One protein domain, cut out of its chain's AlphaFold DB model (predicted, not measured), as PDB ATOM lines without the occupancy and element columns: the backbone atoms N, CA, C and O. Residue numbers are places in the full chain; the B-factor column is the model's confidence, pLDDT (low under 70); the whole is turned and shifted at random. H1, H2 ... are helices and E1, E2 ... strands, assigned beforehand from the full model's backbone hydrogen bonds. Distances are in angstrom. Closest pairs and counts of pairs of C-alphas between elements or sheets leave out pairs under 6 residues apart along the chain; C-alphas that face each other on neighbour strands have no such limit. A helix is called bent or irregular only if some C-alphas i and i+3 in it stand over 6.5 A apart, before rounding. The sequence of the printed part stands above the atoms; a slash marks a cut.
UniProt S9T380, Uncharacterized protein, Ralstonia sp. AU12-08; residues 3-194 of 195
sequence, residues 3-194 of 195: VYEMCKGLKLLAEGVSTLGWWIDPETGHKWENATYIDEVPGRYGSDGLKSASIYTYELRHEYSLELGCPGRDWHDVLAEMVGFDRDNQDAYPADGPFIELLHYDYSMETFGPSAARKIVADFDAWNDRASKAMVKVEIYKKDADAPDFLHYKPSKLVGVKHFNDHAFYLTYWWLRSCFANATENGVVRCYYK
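AT A GLANCE: This is residues 3 to 194 of the 195 residues of an uncharacterized protein of Ralstonia sp. AU12-08 (UniProt S9T380). The body is a three-stranded sheet, E5 E1 E8, with the long helix H4 over one face and the long helix H3 side by side with H4. At one end of this body sits a small second sheet, E2 E4 E3; from the other end runs a long arm, the hairpin E6 and E7, whose tip, residues 148 to 153, sticks out. The short helices H1 and H2 lie beside the helix pair. Printed are 192 residues with four named helices and eight named strands, in the order E1 E2 E3 E4 E5 H1 H2 H3 E6 E7 H4 E8; the sheets are antiparallel and the class is mixed, helices and strands. The whole is loose, with a radius of gyration of the C-alphas of 21.3 A, and elongated, spanning 74 by 38 by 29 A.

HOW THE PARTS SIT: Start at E1, residues 3 to 8, the inner strand between E5, residues 60 to 65, and E8, residues 187 to 193. Look for N 6 and O 62 at 2.8 A, and N 5 and O 190 at 2.9 A. H4, residues 167 to 183, is on this sheet at a height of 10.3 A and runs along the strands, 20 degrees from E1 on the local plane. H3, residues 114 to 131, touches H4 at a shallow tilt of 25 degrees, opposite ways; their closest C-alphas are Ala 117 and Phe 180, 4.9 A. H3 and H4 form two layers with the sheet, helices on one face of it. H1, residues 75 to 83, and H2, residues 100 to 103, only just touch, with 3 pairs of C-alphas within 8 A, the closest His 76 and Leu 103 at 6.7 A. In the second sheet, E4, residues 54 to 57, stands between E2, residues 11 to 14, and E3, residues 35 to 38; find N 13 and O 55 at 2.8 A, and N 36 and O 56 at 2.8 A. E6, residues 135 to 143, and E7, residues 156 to 165, form a hairpin, with N 138 and O 162 at 2.8 A; E7 bends by 63 degrees at residue 159. Each O i to N i+4 pair is within hydrogen-bond range in H1 and H4, and 12 of 14 are in H3; H2 is too short for such a pair.

IN THESE COORDINATES: Find C-alpha 3 at (-43.697, -15.431, 28.622), where E1 begins. H3 runs 23.2 A from C-alpha 114 at (-57.617, -9.128, 39.984); it is irregular, with C-alphas 126 and 129 7.7 A apart. H4 measures 24.7 A, E6 25.5 A and E7 25.2 A. E8, 20.3 A long, ends at C-alpha 193, (-38.516, -12.214, 29.308).

THE WHOLE: The C-alphas farthest apart are those of Glu 27 and Asp 146, 74.9 A. The printed part has no cut, and its long links are E2 to E3, E3 to E4, H1 to H2 and E6 to E7. Look for pLDDT under 70 in 26 residues, among them 67 to 73 and 149 to 155.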
ATOM      1  N   VAL A   3     -42.899 -14.357  28.041       88.69
ATOM      2  CA  VAL A   3     -43.697 -15.431  28.622       88.69
ATOM      3  C   VAL A   3     -44.697 -14.804  29.570       88.69
ATOM      4  O   VAL A   3     -44.325 -14.022  30.443       88.69
ATOM      5  N   TYR A   4     -45.961 -15.166  29.396       92.06
ATOM      6  CA  TYR A   4     -47.014 -14.840  30.340       92.06
ATOM      7  C   TYR A   4     -47.253 -16.035  31.250       92.06
ATOM      8  O   TYR A   4     -47.519 -17.144  30.782       92.06
ATOM      9  N   GLU A   5     -47.169 -15.801  32.552       94.06
ATOM     10  CA  GLU A   5     -47.520 -16.772  33.581       94.06
ATOM     11  C   GLU A   5     -48.809 -16.332  34.264       94.06
ATOM     12  O   GLU A   5     -48.936 -15.186  34.689       94.06
ATOM     13  N   MET A   6     -49.752 -17.262  34.386       95.12
ATOM     14  CA  MET A   6     -50.974 -17.109  35.160       95.12
ATOM     15  C   MET A   6     -50.948 -18.079  36.338       95.12
ATOM     16  O   MET A   6     -50.745 -19.282  36.151       95.12
ATOM     17  N   CYS A   7     -51.207 -17.556  37.533       95.38
ATOM     18  CA  CYS A   7     -51.475 -18.337  38.733       95.38
ATOM     19  C   CYS A   7     -52.901 -18.057  39.214       95.38
ATOM     20  O   CYS A   7     -53.301 -16.900  39.327       95.38
ATOM     21  N   LYS A   8     -53.655 -19.107  39.544       95.75
ATOM     22  CA  LYS A   8     -55.031 -19.029  40.058       95.75
ATOM     23  C   LYS A   8     -55.154 -19.760  41.391       95.75
ATOM     24  O   LYS A   8     -54.451 -20.739  41.631       95.75
ATOM     25  N   GLY A   9     -56.082 -19.301  42.226       95.38
ATOM     26  CA  GLY A   9     -56.359 -19.872  43.541       95.38
ATOM     27  C   GLY A   9     -55.304 -19.467  44.565       95.38
ATOM     28  O   GLY A   9     -54.866 -20.304  45.350       95.38
ATOM     29  N   LEU A  10     -54.854 -18.208  44.514       94.38
ATOM     30  CA  LEU A  10     -53.796 -17.726  45.392       94.38
ATOM     31  C   LEU A  10     -54.221 -17.757  46.859       94.38
ATOM     32  O   LEU A  10     -55.268 -17.222  47.226       94.38
ATOM     33  N   LYS A  11     -53.373 -18.345  47.706       94.44
ATOM     34  CA  LYS A  11     -53.516 -18.322  49.167       94.44
ATOM     35  C   LYS A  11     -52.200 -17.892  49.778       94.44
ATOM     36  O   LYS A  11     -51.165 -18.500  49.509       94.44
ATOM     37  N   LEU A  12     -52.251 -16.834  50.578       93.25
ATOM     38  CA  LEU A  12     -51.078 -16.304  51.251       93.25
ATOM     39  C   LEU A  12     -50.463 -17.377  52.157       93.25
ATOM     40  O   LEU A  12     -51.160 -17.991  52.962       93.25
ATOM     41  N   LEU A  13     -49.157 -17.567  52.010       91.44
ATOM     42  CA  LEU A  13     -48.366 -18.511  52.786       91.44
ATOM     43  C   LEU A  13     -47.444 -17.787  53.774       91.44
ATOM     44  O   LEU A  13     -47.367 -18.180  54.934       91.44
ATOM     45  N   ALA A  14     -46.762 -16.730  53.324       88.25
ATOM     46  CA  ALA A  14     -45.833 -15.953  54.143       88.25
ATOM     47  C   ALA A  14     -45.726 -14.501  53.650       88.25
ATOM     48  O   ALA A  14     -45.846 -14.242  52.453       88.25
ATOM     49  N   GLU A  15     -45.455 -13.566  54.561       89.88
ATOM     50  CA  GLU A  15     -45.273 -12.131  54.287       89.88
ATOM     51  C   GLU A  15     -43.889 -11.656  54.740       89.88
ATOM     52  O   GLU A  15     -43.289 -12.254  55.634       89.88
ATOM     53  N   GLY A  16     -43.402 -10.553  54.164       83.75
ATOM     54  CA  GLY A  16     -42.131  -9.936  54.564       83.75
ATOM     55  C   GLY A  16     -40.909 -10.802  54.249       83.75
ATOM     56  O   GLY A  16     -39.904 -10.744  54.957       83.75
ATOM     57  N   VAL A  17     -41.006 -11.632  53.211       83.00
ATOM     58  CA  VAL A  17     -39.974 -12.593  52.830       83.00
ATOM     59  C   VAL A  17     -38.934 -11.914  51.945       83.00
ATOM     60  O   VAL A  17     -39.275 -11.236  50.972       83.00
ATOM     61  N   SER A  18     -37.651 -12.129  52.247       76.94
ATOM     62  CA  SER A  18     -36.575 -11.689  51.361       76.94
ATOM     63  C   SER A  18     -36.617 -12.457  50.041       76.94
ATOM     64  O   SER A  18     -36.794 -13.672  50.037       76.94
ATOM     65  N   THR A  19     -36.341 -11.776  48.933       72.38
ATOM     66  CA  THR A  19     -36.196 -12.376  47.593       72.38
ATOM     67  C   THR A  19     -35.216 -13.554  47.541       72.38
ATOM     68  O   THR A  19     -35.338 -14.434  46.694       72.38
ATOM     69  N   LEU A  20     -34.227 -13.616  48.435       70.81
ATOM     70  CA  LEU A  20     -33.295 -14.739  48.502       70.81
ATOM     71  C   LEU A  20     -33.941 -15.951  49.181       70.81
ATOM     72  O   LEU A  20     -34.292 -15.900  50.357       70.81
ATOM     73  N   GLY A  21     -34.046 -17.060  48.446       71.38
ATOM     74  CA  GLY A  21     -34.489 -18.339  49.000       71.38
ATOM     75  C   GLY A  21     -36.000 -18.469  49.194       71.38
ATOM     76  O   GLY A  21     -36.417 -19.414  49.852       71.38
ATOM     77  N   TRP A  22     -36.822 -17.596  48.588       79.50
ATOM     78  CA  TRP A  22     -38.294 -17.656  48.679       79.50
ATOM     79  C   TRP A  22     -38.882 -19.016  48.274       79.50
ATOM     80  O   TRP A  22     -39.989 -19.369  48.663       79.50
ATOM     81  N   TRP A  23     -38.148 -19.792  47.479       81.81
ATOM     82  CA  TRP A  23     -38.559 -21.119  47.045       81.81
ATOM     83  C   TRP A  23     -38.267 -22.214  48.074       81.81
ATOM     84  O   TRP A  23     -38.644 -23.344  47.800       81.81
ATOM     85  N   ILE A  24     -37.609 -21.938  49.205       85.00
ATOM     86  CA  ILE A  24     -37.262 -22.924  50.242       85.00
ATOM     87  C   ILE A  24     -38.066 -22.643  51.514       85.00
ATOM     88  O   ILE A  24     -38.117 -21.516  52.001       85.00
ATOM     89  N   ASP A  25     -38.677 -23.684  52.060       82.69
ATOM     90  CA  ASP A  25     -39.284 -23.681  53.382       82.69
ATOM     91  C   ASP A  25     -38.181 -23.647  54.454       82.69
ATOM     92  O   ASP A  25     -37.346 -24.557  54.497       82.69
ATOM     93  N   PRO A  26     -38.136 -22.615  55.316       81.12
ATOM     94  CA  PRO A  26     -37.102 -22.500  56.338       81.12
ATOM     95  C   PRO A  26     -37.209 -23.568  57.436       81.12
ATOM     96  O   PRO A  26     -36.203 -23.846  58.088       81.12
ATOM     97  N   GLU A  27     -38.387 -24.160  57.657       85.06
ATOM     98  CA  GLU A  27     -38.583 -25.193  58.679       85.06
ATOM     99  C   GLU A  27     -38.121 -26.561  58.180       85.06
ATOM    100  O   GLU A  27     -37.423 -27.288  58.890       85.06
ATOM    101  N   THR A  28     -38.493 -26.913  56.948       85.94
ATOM    102  CA  THR A  28     -38.211 -28.243  56.387       85.94
ATOM    103  C   THR A  28     -36.950 -28.290  55.523       85.94
ATOM    104  O   THR A  28     -36.424 -29.370  55.258       85.94
ATOM    105  N   GLY A  29     -36.449 -27.140  55.064       86.00
ATOM    106  CA  GLY A  29     -35.340 -27.042  54.111       86.00
ATOM    107  C   GLY A  29     -35.693 -27.524  52.699       86.00
ATOM    108  O   GLY A  29     -34.812 -27.613  51.838       86.00
ATOM    109  N   HIS A  30     -36.961 -27.849  52.441       87.06
ATOM    110  CA  HIS A  30     -37.434 -28.331  51.149       87.06
ATOM    111  C   HIS A  30     -37.976 -27.199  50.285       87.06
ATOM    112  O   HIS A  30     -38.338 -26.132  50.770       87.06
ATOM    113  N   LYS A  31     -38.024 -27.426  48.971       86.06
ATOM    114  CA  LYS A  31     -38.605 -26.447  48.058       86.06
ATOM    115  C   LYS A  31     -40.119 -26.375  48.282       86.06
ATOM    116  O   LYS A  31     -40.766 -27.418  48.285       86.06
ATOM    117  N   TRP A  32     -40.680 -25.174  48.389       85.00
ATOM    118  CA  TRP A  32     -42.127 -24.985  48.379       85.00
ATOM    119  C   TRP A  32     -42.720 -25.497  47.065       85.00
ATOM    120  O   TRP A  32     -42.343 -25.055  45.973       85.00
ATOM    121  N   GLU A  33     -43.666 -26.425  47.171       88.00
ATOM    122  CA  GLU A  33     -44.468 -26.858  46.034       88.00
ATOM    123  C   GLU A  33     -45.601 -25.866  45.783       88.00
ATOM    124  O   GLU A  33     -46.201 -25.327  46.710       88.00
ATOM    125  N   ASN A  34     -45.901 -25.635  44.505       92.06
ATOM    126  CA  ASN A  34     -46.994 -24.770  44.070       92.06
ATOM    127  C   ASN A  34     -46.980 -23.362  44.683       92.06
ATOM    128  O   ASN A  34     -48.035 -22.805  44.970       92.06
ATOM    129  N   ALA A  35     -45.791 -22.796  44.889       92.25
ATOM    130  CA  ALA A  35     -45.625 -21.472  45.462       92.25
ATOM    131  C   ALA A  35     -45.093 -20.467  44.440       92.25
ATOM    132  O   ALA A  35     -44.321 -20.798  43.538       92.25
ATOM    133  N   THR A  36     -45.499 -19.218  44.619       91.38
ATOM    134  CA  THR A  36     -45.066 -18.072  43.834       91.38
ATOM    135  C   THR A  36     -44.748 -16.901  44.751       91.38
ATOM    136  O   THR A  36     -45.455 -16.656  45.728       91.38
ATOM    137  N   TYR A  37     -43.678 -16.183  44.433       91.06
ATOM    138  CA  TYR A  37     -43.305 -14.952  45.113       91.06
ATOM    139  C   TYR A  37     -43.849 -13.741  44.359       91.06
ATOM    140  O   TYR A  37     -43.715 -13.662  43.134       91.06
ATOM    141  N   ILE A  38     -44.449 -12.814  45.099       89.06
ATOM    142  CA  ILE A  38     -44.835 -11.488  44.621       89.06
ATOM    143  C   ILE A  38     -43.871 -10.497  45.264       89.06
ATOM    144  O   ILE A  38     -43.934 -10.273  46.473       89.06
ATOM    145  N   ASP A  39     -42.965  -9.957  44.450       85.62
ATOM    146  CA  ASP A  39     -41.970  -8.969  44.873       85.62
ATOM    147  C   ASP A  39     -42.644  -7.615  45.086       85.62
ATOM    148  O   ASP A  39     -42.786  -7.141  46.213       85.62
ATOM    149  N   GLU A  40     -43.209  -7.082  44.006       82.50
ATOM    150  CA  GLU A  40     -43.966  -5.841  43.990       82.50
ATOM    151  C   GLU A  40     -45.390  -6.091  43.490       82.50
ATOM    152  O   GLU A  40     -45.643  -6.917  42.606       82.50
ATOM    153  N   VAL A  41     -46.338  -5.386  44.102       72.94
ATOM    154  CA  VAL A  41     -47.746  -5.384  43.701       72.94
ATOM    155  C   VAL A  41     -48.003  -4.263  42.697       72.94
ATOM    156  O   VAL A  41     -47.306  -3.249  42.746       72.94
ATOM    157  N   PRO A  42     -49.005  -4.403  41.812       69.25
ATOM    158  CA  PRO A  42     -49.184  -3.457  40.723       69.25
ATOM    159  C   PRO A  42     -49.557  -2.071  41.248       69.25
ATOM    160  O   PRO A  42     -50.461  -1.925  42.083       69.25
ATOM    161  N   GLY A  43     -48.874  -1.047  40.738       66.50
ATOM    162  CA  GLY A  43     -49.006   0.323  41.239       66.50
ATOM    163  C   GLY A  43     -50.306   1.001  40.803       66.50
ATOM    164  O   GLY A  43     -50.872   1.810  41.537       66.50
ATOM    165  N   ARG A  44     -50.808   0.661  39.609       66.38
ATOM    166  CA  ARG A  44     -51.841   1.450  38.919       66.38
ATOM    167  C   ARG A  44     -53.286   1.043  39.202       66.38
ATOM    168  O   ARG A  44     -54.157   1.904  39.275       66.38
ATOM    169  N   TYR A  45     -53.544  -0.251  39.377       66.25
ATOM    170  CA  TYR A  45     -54.899  -0.789  39.587       66.25
ATOM    171  C   TYR A  45     -55.143  -1.303  41.003       66.25
ATOM    172  O   TYR A  45     -56.187  -1.902  41.274       66.25
ATOM    173  N   GLY A  46     -54.204  -1.015  41.909       63.16
ATOM    174  CA  GLY A  46     -54.197  -1.543  43.260       63.16
ATOM    175  C   GLY A  46     -53.861  -3.033  43.287       63.16
ATOM    176  O   GLY A  46     -53.936  -3.742  42.287       63.16
ATOM    177  N   SER A  47     -53.485  -3.513  44.465       72.12
ATOM    178  CA  SER A  47     -53.041  -4.891  44.650       72.12
ATOM    179  C   SER A  47     -54.180  -5.889  44.886       72.12
ATOM    180  O   SER A  47     -53.914  -7.077  45.000       72.12
ATOM    181  N   ASP A  48     -55.432  -5.433  45.024       82.69
ATOM    182  CA  ASP A  48     -56.586  -6.234  45.489       82.69
ATOM    183  C   ASP A  48     -56.288  -7.077  46.742       82.69
ATOM    184  O   ASP A  48     -56.743  -8.210  46.886       82.69
ATOM    185  N   GLY A  49     -55.490  -6.536  47.665       83.50
ATOM    186  CA  GLY A  49     -55.095  -7.253  48.877       83.50
ATOM    187  C   GLY A  49     -53.902  -8.193  48.696       83.50
ATOM    188  O   GLY A  49     -53.452  -8.768  49.688       83.50
ATOM    189  N   LEU A  50     -53.330  -8.294  47.489       87.06
ATOM    190  CA  LEU A  50     -51.986  -8.831  47.313       87.06
ATOM    191  C   LEU A  50     -50.998  -7.962  48.093       87.06
ATOM    192  O   LEU A  50     -51.131  -6.737  48.200       87.06
ATOM    193  N   LYS A  51     -49.997  -8.632  48.638       89.12
ATOM    194  CA  LYS A  51     -48.948  -8.050  49.466       89.12
ATOM    195  C   LYS A  51     -47.612  -8.228  48.772       89.12
ATOM    196  O   LYS A  51     -47.308  -9.328  48.313       89.12
ATOM    197  N   SER A  52     -46.837  -7.150  48.725       88.38
ATOM    198  CA  SER A  52     -45.444  -7.175  48.283       88.38
ATOM    199  C   SER A  52     -44.601  -8.052  49.203       88.38
ATOM    200  O   SER A  52     -44.985  -8.322  50.348       88.38
ATOM    201  N   ALA A  53     -43.450  -8.484  48.702       89.56
ATOM    202  CA  ALA A  53     -42.511  -9.347  49.402       89.56
ATOM    203  C   ALA A  53     -43.184 -10.545  50.099       89.56
ATOM    204  O   ALA A  53     -42.919 -10.836  51.267       89.56
ATOM    205  N   SER A  54     -44.111 -11.214  49.411       91.38
ATOM    206  CA  SER A  54     -44.934 -12.276  50.001       91.38
ATOM    207  C   SER A  54     -44.983 -13.519  49.119       91.38
ATOM    208  O   SER A  54     -44.920 -13.440  47.891       91.38
ATOM    209  N   ILE A  55     -45.109 -14.680  49.757       91.69
ATOM    210  CA  ILE A  55     -45.256 -15.975  49.094       91.69
ATOM    211  C   ILE A  55     -46.725 -16.378  49.127       91.69
ATOM    212  O   ILE A  55     -47.372 -16.345  50.175       91.69
ATOM    213  N   TYR A  56     -47.225 -16.825  47.981       93.50
ATOM    214  CA  TYR A  56     -48.555 -17.395  47.823       93.50
ATOM    215  C   TYR A  56     -48.438 -18.816  47.297       93.50
ATOM    216  O   TYR A  56     -47.621 -19.089  46.422       93.50
ATOM    217  N   THR A  57     -49.292 -19.707  47.782       95.06
ATOM    218  CA  THR A  57     -49.569 -20.966  47.083       95.06
ATOM    219  C   THR A  57     -50.586 -20.729  45.972       95.06
ATOM    220  O   THR A  57     -51.378 -19.792  46.064       95.06
ATOM    221  N   TYR A  58     -50.575 -21.559  44.932       95.38
ATOM    222  CA  TYR A  58     -51.547 -21.531  43.840       95.38
ATOM    223  C   TYR A  58     -52.185 -22.909  43.626       95.38
ATOM    224  O   TYR A  58     -51.582 -23.946  43.894       95.38
ATOM    225  N   GLU A  59     -53.403 -22.922  43.093       95.44
ATOM    226  CA  GLU A  59     -54.117 -24.144  42.694       95.44
ATOM    227  C   GLU A  59     -53.800 -24.534  41.247       95.44
ATOM    228  O   GLU A  59     -53.733 -25.714  40.909       95.44
ATOM    229  N   LEU A  60     -53.585 -23.538  40.385       94.31
ATOM    230  CA  LEU A  60     -53.266 -23.737  38.977       94.31
ATOM    231  C   LEU A  60     -52.199 -22.739  38.537       94.31
ATOM    232  O   LEU A  60     -52.292 -21.553  38.846       94.31
ATOM    233  N   ARG A  61     -51.233 -23.230  37.759       94.69
ATOM    234  CA  ARG A  61     -50.234 -22.428  37.051       94.69
ATOM    235  C   ARG A  61     -50.268 -22.778  35.574       94.69
ATOM    236  O   ARG A  61     -50.238 -23.956  35.216       94.69
ATOM    237  N   HIS A  62     -50.299 -21.763  34.724       93.88
ATOM    238  CA  HIS A  62     -50.165 -21.936  33.286       93.88
ATOM    239  C   HIS A  62     -49.198 -20.903  32.722       93.88
ATOM    240  O   HIS A  62     -49.207 -19.748  33.137       93.88
ATOM    241  N   GLU A  63     -48.371 -21.330  31.777       92.19
ATOM    242  CA  GLU A  63     -47.421 -20.465  31.091       92.19
ATOM    243  C   GLU A  63     -47.656 -20.545  29.598       92.19
ATOM    244  O   GLU A  63     -47.900 -21.626  29.054       92.19
ATOM    245  N   TYR A  64     -47.516 -19.408  28.937       86.56
ATOM    246  CA  TYR A  64     -47.501 -19.345  27.489       86.56
ATOM    247  C   TYR A  64     -46.387 -18.449  27.036       86.56
ATOM    248  O   TYR A  64     -46.256 -17.290  27.432       86.56
ATOM    249  N   SER A  65     -45.569 -19.047  26.191       84.44
ATOM    250  CA  SER A  65     -44.545 -18.335  25.471       84.44
ATOM    251  C   SER A  65     -45.201 -17.648  24.290       84.44
ATOM    252  O   SER A  65     -45.846 -18.306  23.474       84.44
ATOM    253  N   LEU A  66     -45.019 -16.335  24.196       78.25
ATOM    254  CA  LEU A  66     -45.289 -15.594  22.976       78.25
ATOM    255  C   LEU A  66     -44.227 -16.003  21.949       78.25
ATOM    256  O   LEU A  66     -43.216 -15.322  21.767       78.25
ATOM    257  N   GLU A  67     -44.406 -17.174  21.335       64.50
ATOM    258  CA  GLU A  67     -43.611 -17.567  20.180       64.50
ATOM    259  C   GLU A  67     -43.901 -16.558  19.066       64.50
ATOM    260  O   GLU A  67     -45.051 -16.333  18.692       64.50
ATOM    261  N   LEU A  68     -42.844 -15.901  18.584       55.16
ATOM    262  CA  LEU A  68     -42.898 -14.871  17.551       55.16
ATOM    263  C   LEU A  68     -43.508 -15.451  16.263       55.16
ATOM    264  O   LEU A  68     -42.808 -16.003  15.418       55.16
ATOM    265  N   GLY A  69     -44.828 -15.327  16.124       47.56
ATOM    266  CA  GLY A  69     -45.574 -15.695  14.919       47.56
ATOM    267  C   GLY A  69     -45.621 -14.583  13.868       47.56
ATOM    268  O   GLY A  69     -46.040 -14.824  12.738       47.56
ATOM    269  N   CYS A  70     -45.177 -13.373  14.214       49.78
ATOM    270  CA  CYS A  70     -45.125 -12.230  13.314       49.78
ATOM    271  C   CYS A  70     -43.701 -12.094  12.748       49.78
ATOM    272  O   CYS A  70     -42.771 -11.828  13.511       49.78
ATOM    273  N   PRO A  71     -43.481 -12.253  11.430       47.97
ATOM    274  CA  PRO A  71     -42.170 -12.026  10.828       47.97
ATOM    275  C   PRO A  71     -41.681 -10.596  11.122       47.97
ATOM    276  O   PRO A  71     -42.150  -9.638  10.515       47.97
ATOM    277  N   GLY A  72     -40.754 -10.460  12.076       52.12
ATOM    278  CA  GLY A  72     -40.113  -9.192  12.439       52.12
ATOM    279  C   GLY A  72     -40.891  -8.256  13.375       52.12
ATOM    280  O   GLY A  72     -40.459  -7.116  13.516       52.12
ATOM    281  N   ARG A  73     -41.995  -8.687  14.007       63.34
ATOM    282  CA  ARG A  73     -42.740  -7.889  15.010       63.34
ATOM    283  C   ARG A  73     -43.087  -8.720  16.247       63.34
ATOM    284  O   ARG A  73     -43.289  -9.925  16.129       63.34
ATOM    285  N   ASP A  74     -43.148  -8.098  17.419       76.81
ATOM    286  CA  ASP A  74     -43.691  -8.727  18.630       76.81
ATOM    287  C   ASP A  74     -45.228  -8.611  18.647       76.81
ATOM    288  O   ASP A  74     -45.808  -7.715  18.031       76.81
ATOM    289  N   TRP A  75     -45.915  -9.504  19.361       86.12
ATOM    290  CA  TRP A  75     -47.371  -9.472  19.537       86.12
ATOM    291  C   TRP A  75     -47.849  -8.128  20.115       86.12
ATOM    292  O   TRP A  75     -48.866  -7.588  19.675       86.12
ATOM    293  N   HIS A  76     -47.074  -7.543  21.038       87.75
ATOM    294  CA  HIS A  76     -47.356  -6.221  21.603       87.75
ATOM    295  C   HIS A  76     -47.298  -5.099  20.554       87.75
ATOM    296  O   HIS A  76     -48.026  -4.122  20.692       87.75
ATOM    297  N   ASP A  77     -46.499  -5.233  19.487       85.31
ATOM    298  CA  ASP A  77     -46.437  -4.225  18.417       85.31
ATOM    299  C   ASP A  77     -47.729  -4.210  17.599       85.31
ATOM    300  O   ASP A  77     -48.254  -3.148  17.265       85.31
ATOM    301  N   VAL A  78     -48.273  -5.394  17.311       86.31
ATOM    302  CA  VAL A  78     -49.560  -5.526  16.616       86.31
ATOM    303  C   VAL A  78     -50.693  -5.002  17.499       86.31
ATOM    304  O   VAL A  78     -51.576  -4.295  17.009       86.31
ATOM    305  N   LEU A  79     -50.651  -5.289  18.807       91.31
ATOM    306  CA  LEU A  79     -51.614  -4.749  19.768       91.31
ATOM    307  C   LEU A  79     -51.545  -3.214  19.827       91.31
ATOM    308  O   LEU A  79     -52.587  -2.564  19.750       91.31
ATOM    309  N   ALA A  80     -50.338  -2.646  19.908       91.94
ATOM    310  CA  ALA A  80     -50.108  -1.206  19.950       91.94
ATOM    311  C   ALA A  80     -50.644  -0.504  18.696       91.94
ATOM    312  O   ALA A  80     -51.429   0.438  18.806       91.94
ATOM    313  N   GLU A  81     -50.306  -1.007  17.504       89.50
ATOM    314  CA  GLU A  81     -50.819  -0.479  16.234       89.50
ATOM    315  C   GLU A  81     -52.353  -0.552  16.177       89.50
ATOM    316  O   GLU A  81     -53.014   0.395  15.742       89.50
ATOM    317  N   MET A  82     -52.936  -1.656  16.658       91.12
ATOM    318  CA  MET A  82     -54.386  -1.835  16.672       91.12
ATOM    319  C   MET A  82     -55.083  -0.744  17.488       91.12
ATOM    320  O   MET A  82     -56.091  -0.207  17.020       91.12
ATOM    321  N   VAL A  83     -54.563  -0.415  18.673       95.12
ATOM    322  CA  VAL A  83     -55.180   0.566  19.582       95.12
ATOM    323  C   VAL A  83     -54.672   1.996  19.396       95.12
ATOM    324  O   VAL A  83     -55.191   2.915  20.025       95.12
ATOM    325  N   GLY A  84     -53.720   2.209  18.484       94.12
ATOM    326  CA  GLY A  84     -53.126   3.520  18.224       94.12
ATOM    327  C   GLY A  84     -52.163   3.977  19.320       94.12
ATOM    328  O   GLY A  84     -52.034   5.176  19.551       94.12
ATOM    329  N   PHE A  85     -51.521   3.036  20.012       94.75
ATOM    330  CA  PHE A  85     -50.485   3.322  20.999       94.75
ATOM    331  C   PHE A  85     -49.158   3.626  20.299       94.75
ATOM    332  O   PHE A  85     -48.614   2.780  19.587       94.75
ATOM    333  N   ASP A  86     -48.636   4.833  20.514       92.62
ATOM    334  CA  ASP A  86     -47.324   5.248  20.022       92.62
ATOM    335  C   ASP A  86     -46.244   4.879  21.048       92.62
ATOM    336  O   ASP A  86     -46.161   5.466  22.128       92.62
ATOM    337  N   ARG A  87     -45.406   3.894  20.712       86.94
ATOM    338  CA  ARG A  87     -44.349   3.401  21.608       86.94
ATOM    339  C   ARG A  87     -43.230   4.416  21.839       86.94
ATOM    340  O   ARG A  87     -42.566   4.326  22.873       86.94
ATOM    341  N   ASP A  88     -43.039   5.350  20.910       89.50
ATOM    342  CA  ASP A  88     -42.026   6.404  21.005       89.50
ATOM    343  C   ASP A  88     -42.557   7.630  21.771       89.50
ATOM    344  O   ASP A  88     -41.780   8.489  22.192       89.50
ATOM    345  N   ASN A  89     -43.874   7.701  21.988       92.88
ATOM    346  CA  ASN A  89     -44.552   8.791  22.684       92.88
ATOM    347  C   ASN A  89     -45.655   8.263  23.621       92.88
ATOM    348  O   ASN A  89     -46.830   8.619  23.506       92.88
ATOM    349  N   GLN A  90     -45.259   7.388  24.548       91.38
ATOM    350  CA  GLN A  90     -46.182   6.642  25.414       91.38
ATOM    351  C   GLN A  90     -47.024   7.560  26.311       91.38
ATOM    352  O   GLN A  90     -48.211   7.307  26.501       91.38
ATOM    353  N   ASP A  91     -46.441   8.669  26.779       90.00
ATOM    354  CA  ASP A  91     -47.096   9.650  27.657       90.00
ATOM    355  C   ASP A  91     -48.252  10.405  26.980       90.00
ATOM    356  O   ASP A  91     -49.111  10.975  27.656       90.00
ATOM    357  N   ALA A  92     -48.290  10.435  25.643       92.56
ATOM    358  CA  ALA A  92     -49.401  11.031  24.906       92.56
ATOM    359  C   ALA A  92     -50.635  10.120  24.861       92.56
ATOM    360  O   ALA A  92     -51.730  10.585  24.528       92.56
ATOM    361  N   TYR A  93     -50.476   8.832  25.171       94.69
ATOM    362  CA  TYR A  93     -51.584   7.893  25.183       94.69
ATOM    363  C   TYR A  93     -52.441   8.081  26.445       94.69
ATOM    364  O   TYR A  93     -51.901   8.320  27.528       94.69
ATOM    365  N   PRO A  94     -53.782   7.972  26.352       93.38
ATOM    366  CA  PRO A  94     -54.653   8.157  27.504       93.38
ATOM    367  C   PRO A  94     -54.265   7.252  28.671       93.38
ATOM    368  O   PRO A  94     -54.018   6.056  28.498       93.38
ATOM    369  N   ALA A  95     -54.262   7.819  29.878       88.19
ATOM    370  CA  ALA A  95     -53.898   7.078  31.074       88.19
ATOM    371  C   ALA A  95     -54.809   5.854  31.277       88.19
ATOM    372  O   ALA A  95     -54.328   4.777  31.594       88.19
ATOM    373  N   ASP A  96     -56.101   5.965  31.021       89.44
ATOM    374  CA  ASP A  96     -57.076   4.870  31.077       89.44
ATOM    375  C   ASP A  96     -57.270   4.156  29.728       89.44
ATOM    376  O   ASP A  96     -58.243   3.429  29.531       89.44
ATOM    377  N   GLY A  97     -56.345   4.351  28.785       94.25
ATOM    378  CA  GLY A  97     -56.450   3.812  27.439       94.25
ATOM    379  C   GLY A  97     -56.433   2.274  27.385       94.25
ATOM    380  O   GLY A  97     -55.946   1.606  28.306       94.25
ATOM    381  N   PRO A  98     -56.932   1.681  26.287       96.44
ATOM    382  CA  PRO A  98     -56.935   0.234  26.090       96.44
ATOM    383  C   PRO A  98     -55.540  -0.384  26.197       96.44
ATOM    384  O   PRO A  98     -54.599   0.119  25.578       96.44
ATOM    385  N   PHE A  99     -55.436  -1.481  26.950       95.69
ATOM    386  CA  PHE A  99     -54.234  -2.296  27.173       95.69
ATOM    387  C   PHE A  99     -52.990  -1.541  27.644       95.69
ATOM    388  O   PHE A  99     -51.875  -2.042  27.511       95.69
ATOM    389  N   ILE A 100     -53.147  -0.348  28.207       93.81
ATOM    390  CA  ILE A 100     -52.034   0.455  28.714       93.81
ATOM    391  C   ILE A 100     -51.174  -0.300  29.745       93.81
ATOM    392  O   ILE A 100     -49.971  -0.079  29.824       93.81
ATOM    393  N   GLU A 101     -51.760  -1.252  30.471       92.94
ATOM    394  CA  GLU A 101     -51.075  -2.151  31.408       92.94
ATOM    395  C   GLU A 101     -50.061  -3.047  30.710       92.94
ATOM    396  O   GLU A 101     -49.036  -3.364  31.291       92.94
ATOM    397  N   LEU A 102     -50.362  -3.469  29.480       92.44
ATOM    398  CA  LEU A 102     -49.542  -4.388  28.692       92.44
ATOM    399  C   LEU A 102     -48.574  -3.648  27.762       92.44
ATOM    400  O   LEU A 102     -47.590  -4.230  27.316       92.44
ATOM    401  N   LEU A 103     -48.880  -2.391  27.426       92.81
ATOM    402  CA  LEU A 103     -48.170  -1.621  26.401       92.81
ATOM    403  C   LEU A 103     -47.200  -0.586  26.973       92.81
ATOM    404  O   LEU A 103     -46.151  -0.353  26.372       92.81
ATOM    405  N   HIS A 104     -47.526   0.027  28.115       91.62
ATOM    406  CA  HIS A 104     -46.657   1.031  28.719       91.62
ATOM    407  C   HIS A 104     -45.415   0.382  29.329       91.62
ATOM    408  O   HIS A 104     -45.518  -0.600  30.069       91.62
ATOM    409  N   TYR A 105     -44.248   0.970  29.083       87.44
ATOM    410  CA  TYR A 105     -42.972   0.488  29.612       87.44
ATOM    411  C   TYR A 105     -42.998   0.344  31.141       87.44
ATOM    412  O   TYR A 105     -42.610  -0.710  31.641       87.44
ATOM    413  N   ASP A 106     -43.537   1.335  31.856       85.75
ATOM    414  CA  ASP A 106     -43.566   1.324  33.328       85.75
ATOM    415  C   ASP A 106     -44.421   0.197  33.930       85.75
ATOM    416  O   ASP A 106     -44.189  -0.182  35.071       85.75
ATOM    417  N   TYR A 107     -45.398  -0.343  33.189       86.06
ATOM    418  CA  TYR A 107     -46.399  -1.272  33.740       86.06
ATOM    419  C   TYR A 107     -46.345  -2.676  33.125       86.06
ATOM    420  O   TYR A 107     -46.731  -3.646  33.771       86.06
ATOM    421  N   SER A 108     -45.847  -2.807  31.891       86.50
ATOM    422  CA  SER A 108     -45.906  -4.036  31.073       86.50
ATOM    423  C   SER A 108     -45.268  -5.282  31.696       86.50
ATOM    424  O   SER A 108     -45.603  -6.405  31.315       86.50
ATOM    425  N   MET A 109     -44.380  -5.095  32.671       85.56
ATOM    426  CA  MET A 109     -43.659  -6.165  33.364       85.56
ATOM    427  C   MET A 109     -44.093  -6.324  34.829       85.56
ATOM    428  O   MET A 109     -43.502  -7.119  35.561       85.56
ATOM    429  N   GLU A 110     -45.111  -5.580  35.272       87.88
ATOM    430  CA  GLU A 110     -45.667  -5.716  36.617       87.88
ATOM    431  C   GLU A 110     -46.408  -7.056  36.791       87.88
ATOM    432  O   GLU A 110     -46.781  -7.754  35.842       87.88
ATOM    433  N   THR A 111     -46.646  -7.424  38.051       90.69
ATOM    434  CA  THR A 111     -47.572  -8.510  38.386       90.69
ATOM    435  C   THR A 111     -48.988  -7.955  38.436       90.69
ATOM    436  O   THR A 111     -49.308  -7.158  39.304       90.69
ATOM    437  N   PHE A 112     -49.867  -8.393  37.542       91.56
ATOM    438  CA  PHE A 112     -51.251  -7.938  37.461       91.56
ATOM    439  C   PHE A 112     -52.154  -8.736  38.400       91.56
ATOM    440  O   PHE A 112     -52.310  -9.950  38.248       91.56
ATOM    441  N   GLY A 113     -52.776  -8.038  39.349       91.81
ATOM    442  CA  GLY A 113     -53.799  -8.584  40.236       91.81
ATOM    443  C   GLY A 113     -55.212  -8.573  39.630       91.81
ATOM    444  O   GLY A 113     -55.409  -8.135  38.490       91.81
ATOM    445  N   PRO A 114     -56.217  -9.022  40.400       92.50
ATOM    446  CA  PRO A 114     -57.617  -9.128  39.984       92.50
ATOM    447  C   PRO A 114     -58.235  -7.887  39.320       92.50
ATOM    448  O   PRO A 114     -58.967  -8.014  38.340       92.50
ATOM    449  N   SER A 115     -57.952  -6.685  39.813       91.69
ATOM    450  CA  SER A 115     -58.468  -5.404  39.319       91.69
ATOM    451  C   SER A 115     -57.912  -5.078  37.942       91.69
ATOM    452  O   SER A 115     -58.689  -4.864  37.006       91.69
ATOM    453  N   ALA A 116     -56.587  -5.155  37.789       92.06
ATOM    454  CA  ALA A 116     -55.931  -5.026  36.491       92.06
ATOM    455  C   ALA A 116     -56.469  -6.079  35.514       92.06
ATOM    456  O   ALA A 116     -56.842  -5.750  34.390       92.06
ATOM    457  N   ALA A 117     -56.603  -7.331  35.961       94.19
ATOM    458  CA  ALA A 117     -57.115  -8.416  35.137       94.19
ATOM    459  C   ALA A 117     -58.553  -8.169  34.651       94.19
ATOM    460  O   ALA A 117     -58.840  -8.387  33.476       94.19
ATOM    461  N   ARG A 118     -59.454  -7.663  35.507       94.62
ATOM    462  CA  ARG A 118     -60.829  -7.301  35.111       94.62
ATOM    463  C   ARG A 118     -60.844  -6.204  34.050       94.62
ATOM    464  O   ARG A 118     -61.579  -6.330  33.071       94.62
ATOM    465  N   LYS A 119     -60.025  -5.161  34.216       94.50
ATOM    466  CA  LYS A 119     -59.903  -4.078  33.229       94.50
ATOM    467  C   LYS A 119     -59.359  -4.608  31.904       94.50
ATOM    468  O   LYS A 119     -59.969  -4.388  30.866       94.50
ATOM    469  N   ILE A 120     -58.265  -5.366  31.942       95.75
ATOM    470  CA  ILE A 120     -57.639  -5.947  30.749       95.75
ATOM    471  C   ILE A 120     -58.617  -6.877  30.011       95.75
ATOM    472  O   ILE A 120     -58.706  -6.825  28.788       95.75
ATOM    473  N   VAL A 121     -59.404  -7.694  30.723       97.56
ATOM    474  CA  VAL A 121     -60.464  -8.518  30.106       97.56
ATOM    475  C   VAL A 121     -61.520  -7.651  29.425       97.56
ATOM    476  O   VAL A 121     -61.927  -7.974  28.313       97.56
ATOM    477  N   ALA A 122     -61.938  -6.548  30.051       97.56
ATOM    478  CA  ALA A 122     -62.879  -5.619  29.434       97.56
ATOM    479  C   ALA A 122     -62.309  -4.998  28.146       97.56
ATOM    480  O   ALA A 122     -63.036  -4.886  27.159       97.56
ATOM    481  N   ASP A 123     -61.012  -4.678  28.112       97.94
ATOM    482  CA  ASP A 123     -60.344  -4.218  26.891       97.94
ATOM    483  C   ASP A 123     -60.316  -5.306  25.810       97.94
ATOM    484  O   ASP A 123     -60.636  -5.030  24.651       97.94
ATOM    485  N   PHE A 124     -59.984  -6.552  26.175       97.94
ATOM    486  CA  PHE A 124     -60.039  -7.692  25.254       97.94
ATOM    487  C   PHE A 124     -61.441  -7.871  24.661       97.94
ATOM    488  O   PHE A 124     -61.598  -8.056  23.455       97.94
ATOM    489  N   ASP A 125     -62.479  -7.775  25.485       98.19
ATOM    490  CA  ASP A 125     -63.855  -7.935  25.024       98.19
ATOM    491  C   ASP A 125     -64.286  -6.744  24.131       98.19
ATOM    492  O   ASP A 125     -64.927  -6.949  23.097       98.19
ATOM    493  N   ALA A 126     -63.874  -5.512  24.460       98.12
ATOM    494  CA  ALA A 126     -64.189  -4.306  23.685       98.12
ATOM    495  C   ALA A 126     -63.483  -4.247  22.316       98.12
ATOM    496  O   ALA A 126     -64.033  -3.699  21.358       98.12
ATOM    497  N   TRP A 127     -62.282  -4.819  22.205       97.12
ATOM    498  CA  TRP A 127     -61.461  -4.769  20.988       97.12
ATOM    499  C   TRP A 127     -61.502  -6.051  20.146       97.12
ATOM    500  O   TRP A 127     -60.886  -6.097  19.077       97.12
ATOM    501  N   ASN A 128     -62.270  -7.061  20.562       95.62
ATOM    502  CA  ASN A 128     -62.299  -8.377  19.923       95.62
ATOM    503  C   ASN A 128     -62.654  -8.336  18.423       95.62
ATOM    504  O   ASN A 128     -62.021  -9.025  17.622       95.62
ATOM    505  N   ASP A 129     -63.625  -7.509  18.010       92.94
ATOM    506  CA  ASP A 129     -64.008  -7.407  16.591       92.94
ATOM    507  C   ASP A 129     -62.835  -6.927  15.723       92.94
ATOM    508  O   ASP A 129     -62.573  -7.492  14.659       92.94
ATOM    509  N   ARG A 130     -62.074  -5.940  16.211       91.00
ATOM    510  CA  ARG A 130     -60.906  -5.413  15.503       91.00
ATOM    511  C   ARG A 130     -59.743  -6.401  15.527       91.00
ATOM    512  O   ARG A 130     -59.115  -6.604  14.490       91.00
ATOM    513  N   ALA A 131     -59.515  -7.069  16.658       90.00
ATOM    514  CA  ALA A 131     -58.486  -8.097  16.791       90.00
ATOM    515  C   ALA A 131     -58.722  -9.281  15.839       90.00
ATOM    516  O   ALA A 131     -57.782  -9.762  15.208       90.00
ATOM    517  N   SER A 132     -59.981  -9.695  15.653       87.44
ATOM    518  CA  SER A 132     -60.349 -10.791  14.739       87.44
ATOM    519  C   SER A 132     -60.071 -10.492  13.259       87.44
ATOM    520  O   SER A 132     -60.034 -11.403  12.431       87.44
ATOM    521  N   LYS A 133     -59.867  -9.212  12.927       86.25
ATOM    522  CA  LYS A 133     -59.611  -8.696  11.576       86.25
ATOM    523  C   LYS A 133     -58.186  -8.159  11.422       86.25
ATOM    524  O   LYS A 133     -57.896  -7.512  10.416       86.25
ATOM    525  N   ALA A 134     -57.313  -8.378  12.409       79.56
ATOM    526  CA  ALA A 134     -55.934  -7.918  12.359       79.56
ATOM    527  C   ALA A 134     -55.206  -8.534  11.155       79.56
ATOM    528  O   ALA A 134     -55.270  -9.741  10.908       79.56
ATOM    529  N   MET A 135     -54.525  -7.679  10.393       72.62
ATOM    530  CA  MET A 135     -53.863  -8.036   9.143       72.62
ATOM    531  C   MET A 135     -52.357  -7.800   9.256       72.62
ATOM    532  O   MET A 135     -51.922  -6.682   9.528       72.62
ATOM    533  N   VAL A 136     -51.544  -8.812   8.955       69.38
ATOM    534  CA  VAL A 136     -50.095  -8.651   8.797       69.38
ATOM    535  C   VAL A 136     -49.790  -8.176   7.390       69.38
ATOM    536  O   VAL A 136     -50.088  -8.866   6.412       69.38
ATOM    537  N   LYS A 137     -49.127  -7.024   7.286       71.62
ATOM    538  CA  LYS A 137     -48.475  -6.579   6.057       71.62
ATOM    539  C   LYS A 137     -47.199  -7.400   5.832       71.62
ATOM    540  O   LYS A 137     -46.259  -7.314   6.615       71.62
ATOM    541  N   VAL A 138     -47.151  -8.156   4.741       66.19
ATOM    542  CA  VAL A 138     -45.974  -8.906   4.294       66.19
ATOM    543  C   VAL A 138     -45.443  -8.280   3.014       66.19
ATOM    544  O   VAL A 138     -46.125  -8.225   1.986       66.19
ATOM    545  N   GLU A 139     -44.205  -7.811   3.081       78.06
ATOM    546  CA  GLU A 139     -43.476  -7.261   1.947       78.06
ATOM    547  C   GLU A 139     -42.803  -8.384   1.155       78.06
ATOM    548  O   GLU A 139     -42.071  -9.211   1.696       78.06
ATOM    549  N   ILE A 140     -43.086  -8.444  -0.146       70.75
ATOM    550  CA  ILE A 140     -42.572  -9.482  -1.036       70.75
ATOM    551  C   ILE A 140     -41.406  -8.895  -1.809       70.75
ATOM    552  O   ILE A 140     -41.582  -8.038  -2.677       70.75
ATOM    553  N   TYR A 141     -40.219  -9.410  -1.523       76.12
ATOM    554  CA  TYR A 141     -38.995  -9.055  -2.217       76.12
ATOM    555  C   TYR A 141     -38.678 -10.104  -3.282       76.12
ATOM    556  O   TYR A 141     -38.774 -11.309  -3.043       76.12
ATOM    557  N   LYS A 142     -38.300  -9.657  -4.480       79.38
ATOM    558  CA  LYS A 142     -37.699 -10.522  -5.504       79.38
ATOM    559  C   LYS A 142     -36.277 -10.071  -5.758       79.38
ATOM    560  O   LYS A 142     -35.955  -8.900  -5.578       79.38
ATOM    561  N   LYS A 143     -35.437 -11.011  -6.195       78.75
ATOM    562  CA  LYS A 143     -34.100 -10.686  -6.685       78.75
ATOM    563  C   LYS A 143     -34.239  -9.601  -7.754       78.75
ATOM    564  O   LYS A 143     -34.997  -9.785  -8.708       78.75
ATOM    565  N   ASP A 144     -33.527  -8.503  -7.564       75.44
ATOM    566  CA  ASP A 144     -33.464  -7.444  -8.553       75.44
ATOM    567  C   ASP A 144     -32.632  -7.957  -9.733       75.44
ATOM    568  O   ASP A 144     -31.420  -8.151  -9.625       75.44
ATOM    569  N   ALA A 145     -33.314  -8.315 -10.819       72.00
ATOM    570  CA  ALA A 145     -32.672  -8.819 -12.028       72.00
ATOM    571  C   ALA A 145     -31.971  -7.700 -12.812       72.00
ATOM    572  O   ALA A 145     -31.104  -8.004 -13.626       72.00
ATOM    573  N   ASP A 146     -32.318  -6.441 -12.528       73.56
ATOM    574  CA  ASP A 146     -31.771  -5.253 -13.180       73.56
ATOM    575  C   ASP A 146     -30.559  -4.684 -12.412       73.56
ATOM    576  O   ASP A 146     -29.936  -3.711 -12.839       73.56
ATOM    577  N   ALA A 147     -30.213  -5.279 -11.264       68.81
ATOM    578  CA  ALA A 147     -29.087  -4.850 -10.450       68.81
ATOM    579  C   ALA A 147     -27.730  -5.216 -11.086       68.81
ATOM    580  O   ALA A 147     -27.570  -6.331 -11.586       68.81
ATOM    581  N   PRO A 148     -26.713  -4.335 -11.011       71.12
ATOM    582  CA  PRO A 148     -25.392  -4.619 -11.562       71.12
ATOM    583  C   PRO A 148     -24.697  -5.816 -10.891       71.12
ATOM    584  O   PRO A 148     -24.600  -5.885  -9.665       71.12
ATOM    585  N   ASP A 149     -24.131  -6.714 -11.702       67.94
ATOM    586  CA  ASP A 149     -23.517  -7.986 -11.270       67.94
ATOM    587  C   ASP A 149     -22.267  -7.843 -10.374       67.94
ATOM    588  O   ASP A 149     -21.813  -8.823  -9.786       67.94
ATOM    589  N   PHE A 150     -21.697  -6.641 -10.238       69.75
ATOM    590  CA  PHE A 150     -20.513  -6.407  -9.400       69.75
ATOM    591  C   PHE A 150     -20.823  -6.301  -7.897       69.75
ATOM    592  O   PHE A 150     -19.904  -6.172  -7.086       69.75
ATOM    593  N   LEU A 151     -22.096  -6.349  -7.496       63.00
ATOM    594  CA  LEU A 151     -22.475  -6.382  -6.087       63.00
ATOM    595  C   LEU A 151     -22.273  -7.798  -5.525       63.00
ATOM    596  O   LEU A 151     -22.941  -8.748  -5.922       63.00
ATOM    597  N   HIS A 152     -21.385  -7.932  -4.535       57.78
ATOM    598  CA  HIS A 152     -21.150  -9.189  -3.807       57.78
ATOM    599  C   HIS A 152     -22.405  -9.733  -3.089       57.78
ATOM    600  O   HIS A 152     -22.438 -10.897  -2.695       57.78
ATOM    601  N   TYR A 153     -23.449  -8.909  -2.949       59.06
ATOM    602  CA  TYR A 153     -24.768  -9.269  -2.439       59.06
ATOM    603  C   TYR A 153     -25.823  -9.032  -3.526       59.06
ATOM    604  O   TYR A 153     -25.883  -7.942  -4.087       59.06
ATOM    605  N   LYS A 154     -26.671 -10.028  -3.816       60.31
ATOM    606  CA  LYS A 154     -27.762  -9.894  -4.798       60.31
ATOM    607  C   LYS A 154     -28.820  -8.925  -4.255       60.31
ATOM    608  O   LYS A 154     -29.498  -9.299  -3.296       60.31
ATOM    609  N   PRO A 155     -29.014  -7.732  -4.845       65.06
ATOM    610  CA  PRO A 155     -30.018  -6.798  -4.358       65.06
ATOM    611  C   PRO A 155     -31.411  -7.398  -4.512       65.06
ATOM    612  O   PRO A 155     -31.674  -8.197  -5.416       65.06
ATOM    613  N   SER A 156     -32.304  -7.031  -3.604       77.00
ATOM    614  CA  SER A 156     -33.702  -7.424  -3.670       77.00
ATOM    615  C   SER A 156     -34.562  -6.176  -3.800       77.00
ATOM    616  O   SER A 156     -34.278  -5.150  -3.186       77.00
ATOM    617  N   LYS A 157     -35.590  -6.257  -4.640       81.12
ATOM    618  CA  LYS A 157     -36.533  -5.174  -4.900       81.12
ATOM    619  C   LYS A 157     -37.892  -5.564  -4.345       81.12
ATOM    620  O   LYS A 157     -38.342  -6.697  -4.544       81.12
ATOM    621  N   LEU A 158     -38.547  -4.626  -3.668       80.56
ATOM    622  CA  LEU A 158     -39.935  -4.788  -3.253       80.56
ATOM    623  C   LEU A 158     -40.808  -4.890  -4.510       80.56
ATOM    624  O   LEU A 158     -40.852  -3.967  -5.321       80.56
ATOM    625  N   VAL A 159     -41.484  -6.021  -4.685       84.69
ATOM    626  CA  VAL A 159     -42.341  -6.290  -5.854       84.69
ATOM    627  C   VAL A 159     -43.820  -6.394  -5.502       84.69
ATOM    628  O   VAL A 159     -44.654  -6.576  -6.385       84.69
ATOM    629  N   GLY A 160     -44.162  -6.304  -4.221       77.62
ATOM    630  CA  GLY A 160     -45.546  -6.297  -3.791       77.62
ATOM    631  C   GLY A 160     -45.691  -6.304  -2.283       77.62
ATOM    632  O   GLY A 160     -44.754  -6.595  -1.542       77.62
ATOM    633  N   VAL A 161     -46.908  -6.010  -1.848       76.06
ATOM    634  CA  VAL A 161     -47.331  -6.073  -0.455       76.06
ATOM    635  C   VAL A 161     -48.584  -6.937  -0.406       76.06
ATOM    636  O   VAL A 161     -49.520  -6.706  -1.171       76.06
ATOM    637  N   LYS A 162     -48.605  -7.942   0.470       65.88
ATOM    638  CA  LYS A 162     -49.809  -8.725   0.771       65.88
ATOM    639  C   LYS A 162     -50.219  -8.509   2.218       65.88
ATOM    640  O   LYS A 162     -49.363  -8.332   3.073       65.88
ATOM    641  N   HIS A 163     -51.520  -8.555   2.467       68.88
ATOM    642  CA  HIS A 163     -52.082  -8.548   3.809       68.88
ATOM    643  C   HIS A 163     -52.679  -9.926   4.083       68.88
ATOM    644  O   HIS A 163     -53.398 -10.457   3.233       68.88
ATOM    645  N   PHE A 164     -52.345 -10.518   5.224       58.38
ATOM    646  CA  PHE A 164     -52.883 -11.804   5.664       58.38
ATOM    647  C   PHE A 164     -53.514 -11.643   7.038       58.38
ATOM    648  O   PHE A 164     -52.959 -10.926   7.864       58.38
ATOM    649  N   ASN A 165     -54.623 -12.338   7.296       67.12
ATOM    650  CA  ASN A 165     -55.171 -12.408   8.645       67.12
ATOM    651  C   ASN A 165     -54.119 -12.997   9.584       67.12
ATOM    652  O   ASN A 165     -53.579 -14.079   9.323       67.12
ATOM    653  N   ASP A 166     -53.855 -12.298  10.679       76.31
ATOM    654  CA  ASP A 166     -52.904 -12.748  11.681       76.31
ATOM    655  C   ASP A 166     -53.567 -13.734  12.648       76.31
ATOM    656  O   ASP A 166     -53.955 -13.406  13.772       76.31
ATOM    657  N   HIS A 167     -53.758 -14.971  12.187       79.12
ATOM    658  CA  HIS A 167     -54.357 -16.016  13.018       79.12
ATOM    659  C   HIS A 167     -53.524 -16.305  14.276       79.12
ATOM    660  O   HIS A 167     -54.094 -16.701  15.290       79.12
ATOM    661  N   ALA A 168     -52.203 -16.098  14.222       79.81
ATOM    662  CA  ALA A 168     -51.327 -16.269  15.375       79.81
ATOM    663  C   ALA A 168     -51.591 -15.172  16.414       79.81
ATOM    664  O   ALA A 168     -51.868 -15.494  17.568       79.81
ATOM    665  N   PHE A 169     -51.630 -13.902  15.990       85.88
ATOM    666  CA  PHE A 169     -52.006 -12.789  16.862       85.88
ATOM    667  C   PHE A 169     -53.356 -13.024  17.536       85.88
ATOM    668  O   PHE A 169     -53.454 -12.895  18.756       85.88
ATOM    669  N   TYR A 170     -54.384 -13.398  16.767       88.75
ATOM    670  CA  TYR A 170     -55.733 -13.563  17.310       88.75
ATOM    671  C   TYR A 170     -55.862 -14.779  18.241       88.75
ATOM    672  O   TYR A 170     -56.583 -14.723  19.239       88.75
ATOM    673  N   LEU A 171     -55.134 -15.869  17.979       87.88
ATOM    674  CA  LEU A 171     -55.084 -17.009  18.897       87.88
ATOM    675  C   LEU A 171     -54.431 -16.619  20.229       87.88
ATOM    676  O   LEU A 171     -54.970 -16.916  21.296       87.88
ATOM    677  N   THR A 172     -53.301 -15.915  20.170       88.56
ATOM    678  CA  THR A 172     -52.614 -15.386  21.354       88.56
ATOM    679  C   THR A 172     -53.476 -14.371  22.106       88.56
ATOM    680  O   THR A 172     -53.532 -14.410  23.333       88.56
ATOM    681  N   TYR A 173     -54.213 -13.521  21.387       92.06
ATOM    682  CA  TYR A 173     -55.177 -12.576  21.949       92.06
ATOM    683  C   TYR A 173     -56.221 -13.293  22.816       92.06
ATOM    684  O   TYR A 173     -56.428 -12.933  23.974       92.06
ATOM    685  N   TRP A 174     -56.806 -14.379  22.302       92.62
ATOM    686  CA  TRP A 174     -57.758 -15.202  23.055       92.62
ATOM    687  C   TRP A 174     -57.135 -15.950  24.232       92.62
ATOM    688  O   TRP A 174     -57.777 -16.090  25.282       92.62
ATOM    689  N   TRP A 175     -55.902 -16.429  24.079       91.81
ATOM    690  CA  TRP A 175     -55.188 -17.083  25.171       91.81
ATOM    691  C   TRP A 175     -54.946 -16.101  26.325       91.81
ATOM    692  O   TRP A 175     -55.342 -16.384  27.458       91.81
ATOM    693  N   LEU A 176     -54.405 -14.911  26.037       94.12
ATOM    694  CA  LEU A 176     -54.145 -13.881  27.047       94.12
ATOM    695  C   LEU A 176     -55.434 -13.433  27.731       94.12
ATOM    696  O   LEU A 176     -55.499 -13.430  28.962       94.12
ATOM    697  N   ARG A 177     -56.495 -13.170  26.959       96.38
ATOM    698  CA  ARG A 177     -57.835 -12.882  27.494       96.38
ATOM    699  C   ARG A 177     -58.282 -13.947  28.494       96.38
ATOM    700  O   ARG A 177     -58.796 -13.621  29.562       96.38
ATOM    701  N   SER A 178     -58.081 -15.224  28.172       95.00
ATOM    702  CA  SER A 178     -58.465 -16.350  29.036       95.00
ATOM    703  C   SER A 178     -57.625 -16.427  30.314       95.00
ATOM    704  O   SER A 178     -58.154 -16.755  31.379       95.00
ATOM    705  N   CYS A 179     -56.337 -16.096  30.240       93.94
ATOM    706  CA  CYS A 179     -55.465 -16.014  31.409       93.94
ATOM    707  C   CYS A 179     -55.869 -14.891  32.354       93.94
ATOM    708  O   CYS A 179     -56.067 -15.151  33.540       93.94
ATOM    709  N   PHE A 180     -56.088 -13.683  31.834       95.56
ATOM    710  CA  PHE A 180     -56.574 -12.575  32.652       95.56
ATOM    711  C   PHE A 180     -57.965 -12.864  33.224       95.56
ATOM    712  O   PHE A 180     -58.184 -12.634  34.408       95.56
ATOM    713  N   ALA A 181     -58.871 -13.490  32.463       96.25
ATOM    714  CA  ALA A 181     -60.177 -13.908  32.979       96.25
ATOM    715  C   ALA A 181     -60.057 -14.836  34.203       96.25
ATOM    716  O   ALA A 181     -60.799 -14.682  35.173       96.25
ATOM    717  N   ASN A 182     -59.083 -15.752  34.201       94.56
ATOM    718  CA  ASN A 182     -58.821 -16.645  35.333       94.56
ATOM    719  C   ASN A 182     -58.179 -15.956  36.547       94.56
ATOM    720  O   ASN A 182     -58.222 -16.523  37.639       94.56
ATOM    721  N   ALA A 183     -57.624 -14.756  36.375       93.81
ATOM    722  CA  ALA A 183     -57.008 -13.976  37.441       93.81
ATOM    723  C   ALA A 183     -57.943 -12.926  38.070       93.81
ATOM    724  O   ALA A 183     -57.553 -12.279  39.031       93.81
ATOM    725  N   THR A 184     -59.184 -12.781  37.591       93.94
ATOM    726  CA  THR A 184     -60.126 -11.716  38.007       93.94
ATOM    727  C   THR A 184     -60.626 -11.763  39.455       93.94
ATOM    728  O   THR A 184     -61.277 -10.811  39.882       93.94
ATOM    729  N   GLU A 185     -60.339 -12.818  40.220       89.06
ATOM    730  CA  GLU A 185     -60.779 -12.960  41.618       89.06
ATOM    731  C   GLU A 185     -59.615 -13.276  42.559       89.06
ATOM    732  O   GLU A 185     -59.283 -12.469  43.415       89.06
ATOM    733  N   ASN A 186     -58.978 -14.436  42.378       90.69
ATOM    734  CA  ASN A 186     -57.910 -14.943  43.246       90.69
ATOM    735  C   ASN A 186     -56.720 -15.413  42.408       90.69
ATOM    736  O   ASN A 186     -56.280 -16.561  42.520       90.69
ATOM    737  N   GLY A 187     -56.235 -14.570  41.505       93.31
ATOM    738  CA  GLY A 187     -55.106 -14.920  40.660       93.31
ATOM    739  C   GLY A 187     -54.231 -13.734  40.320       93.31
ATOM    740  O   GLY A 187     -54.567 -12.588  40.604       93.31
ATOM    741  N   VAL A 188     -53.099 -14.047  39.707       93.88
ATOM    742  CA  VAL A 188     -52.191 -13.066  39.122       93.88
ATOM    743  C   VAL A 188     -51.797 -13.491  37.725       93.88
ATOM    744  O   VAL A 188     -51.731 -14.686  37.418       93.88
ATOM    745  N   VAL A 189     -51.492 -12.501  36.898       94.12
ATOM    746  CA  VAL A 189     -50.797 -12.689  35.627       94.12
ATOM    747  C   VAL A 189     -49.547 -11.825  35.640       94.12
ATOM    748  O   VAL A 189     -49.606 -10.688  36.088       94.12
ATOM    749  N   ARG A 190     -48.422 -12.325  35.139       91.44
ATOM    750  CA  ARG A 190     -47.210 -11.517  34.953       91.44
ATOM    751  C   ARG A 190     -46.513 -11.864  33.654       91.44
ATOM    752  O   ARG A 190     -46.586 -13.008  33.197       91.44
ATOM    753  N   CYS A 191     -45.834 -10.876  33.089       90.19
ATOM    754  CA  CYS A 191     -44.991 -11.050  31.920       90.19
ATOM    755  C   CYS A 191     -43.520 -11.054  32.342       90.19
ATOM    756  O   CYS A 191     -43.099 -10.249  33.169       90.19
ATOM    757  N   TYR A 192     -42.722 -11.955  31.776       86.88
ATOM    758  CA  TYR A 192     -41.272 -11.927  31.934       86.88
ATOM    759  C   TYR A 192     -40.567 -12.316  30.636       86.88
ATOM    760  O   TYR A 192     -41.115 -13.020  29.785       86.88
ATOM    761  N   TYR A 193     -39.326 -11.859  30.468       82.50
ATOM    762  CA  TYR A 193     -38.516 -12.214  29.308       82.50
ATOM    763  C   TYR A 193     -37.657 -13.441  29.619       82.50
ATOM    764  O   TYR A 193     -36.766 -13.399  30.466       82.50
ATOM    765  N   LYS A 194     -37.910 -14.541  28.913       79.38
ATOM    766  CA  LYS A 194     -37.080 -15.747  28.950       79.38
ATOM    767  C   LYS A 194     -35.928 -15.598  27.954       79.38
ATOM    768  O   LYS A 194     -36.188 -15.467  26.753       79.38
TER     769      LYS A 194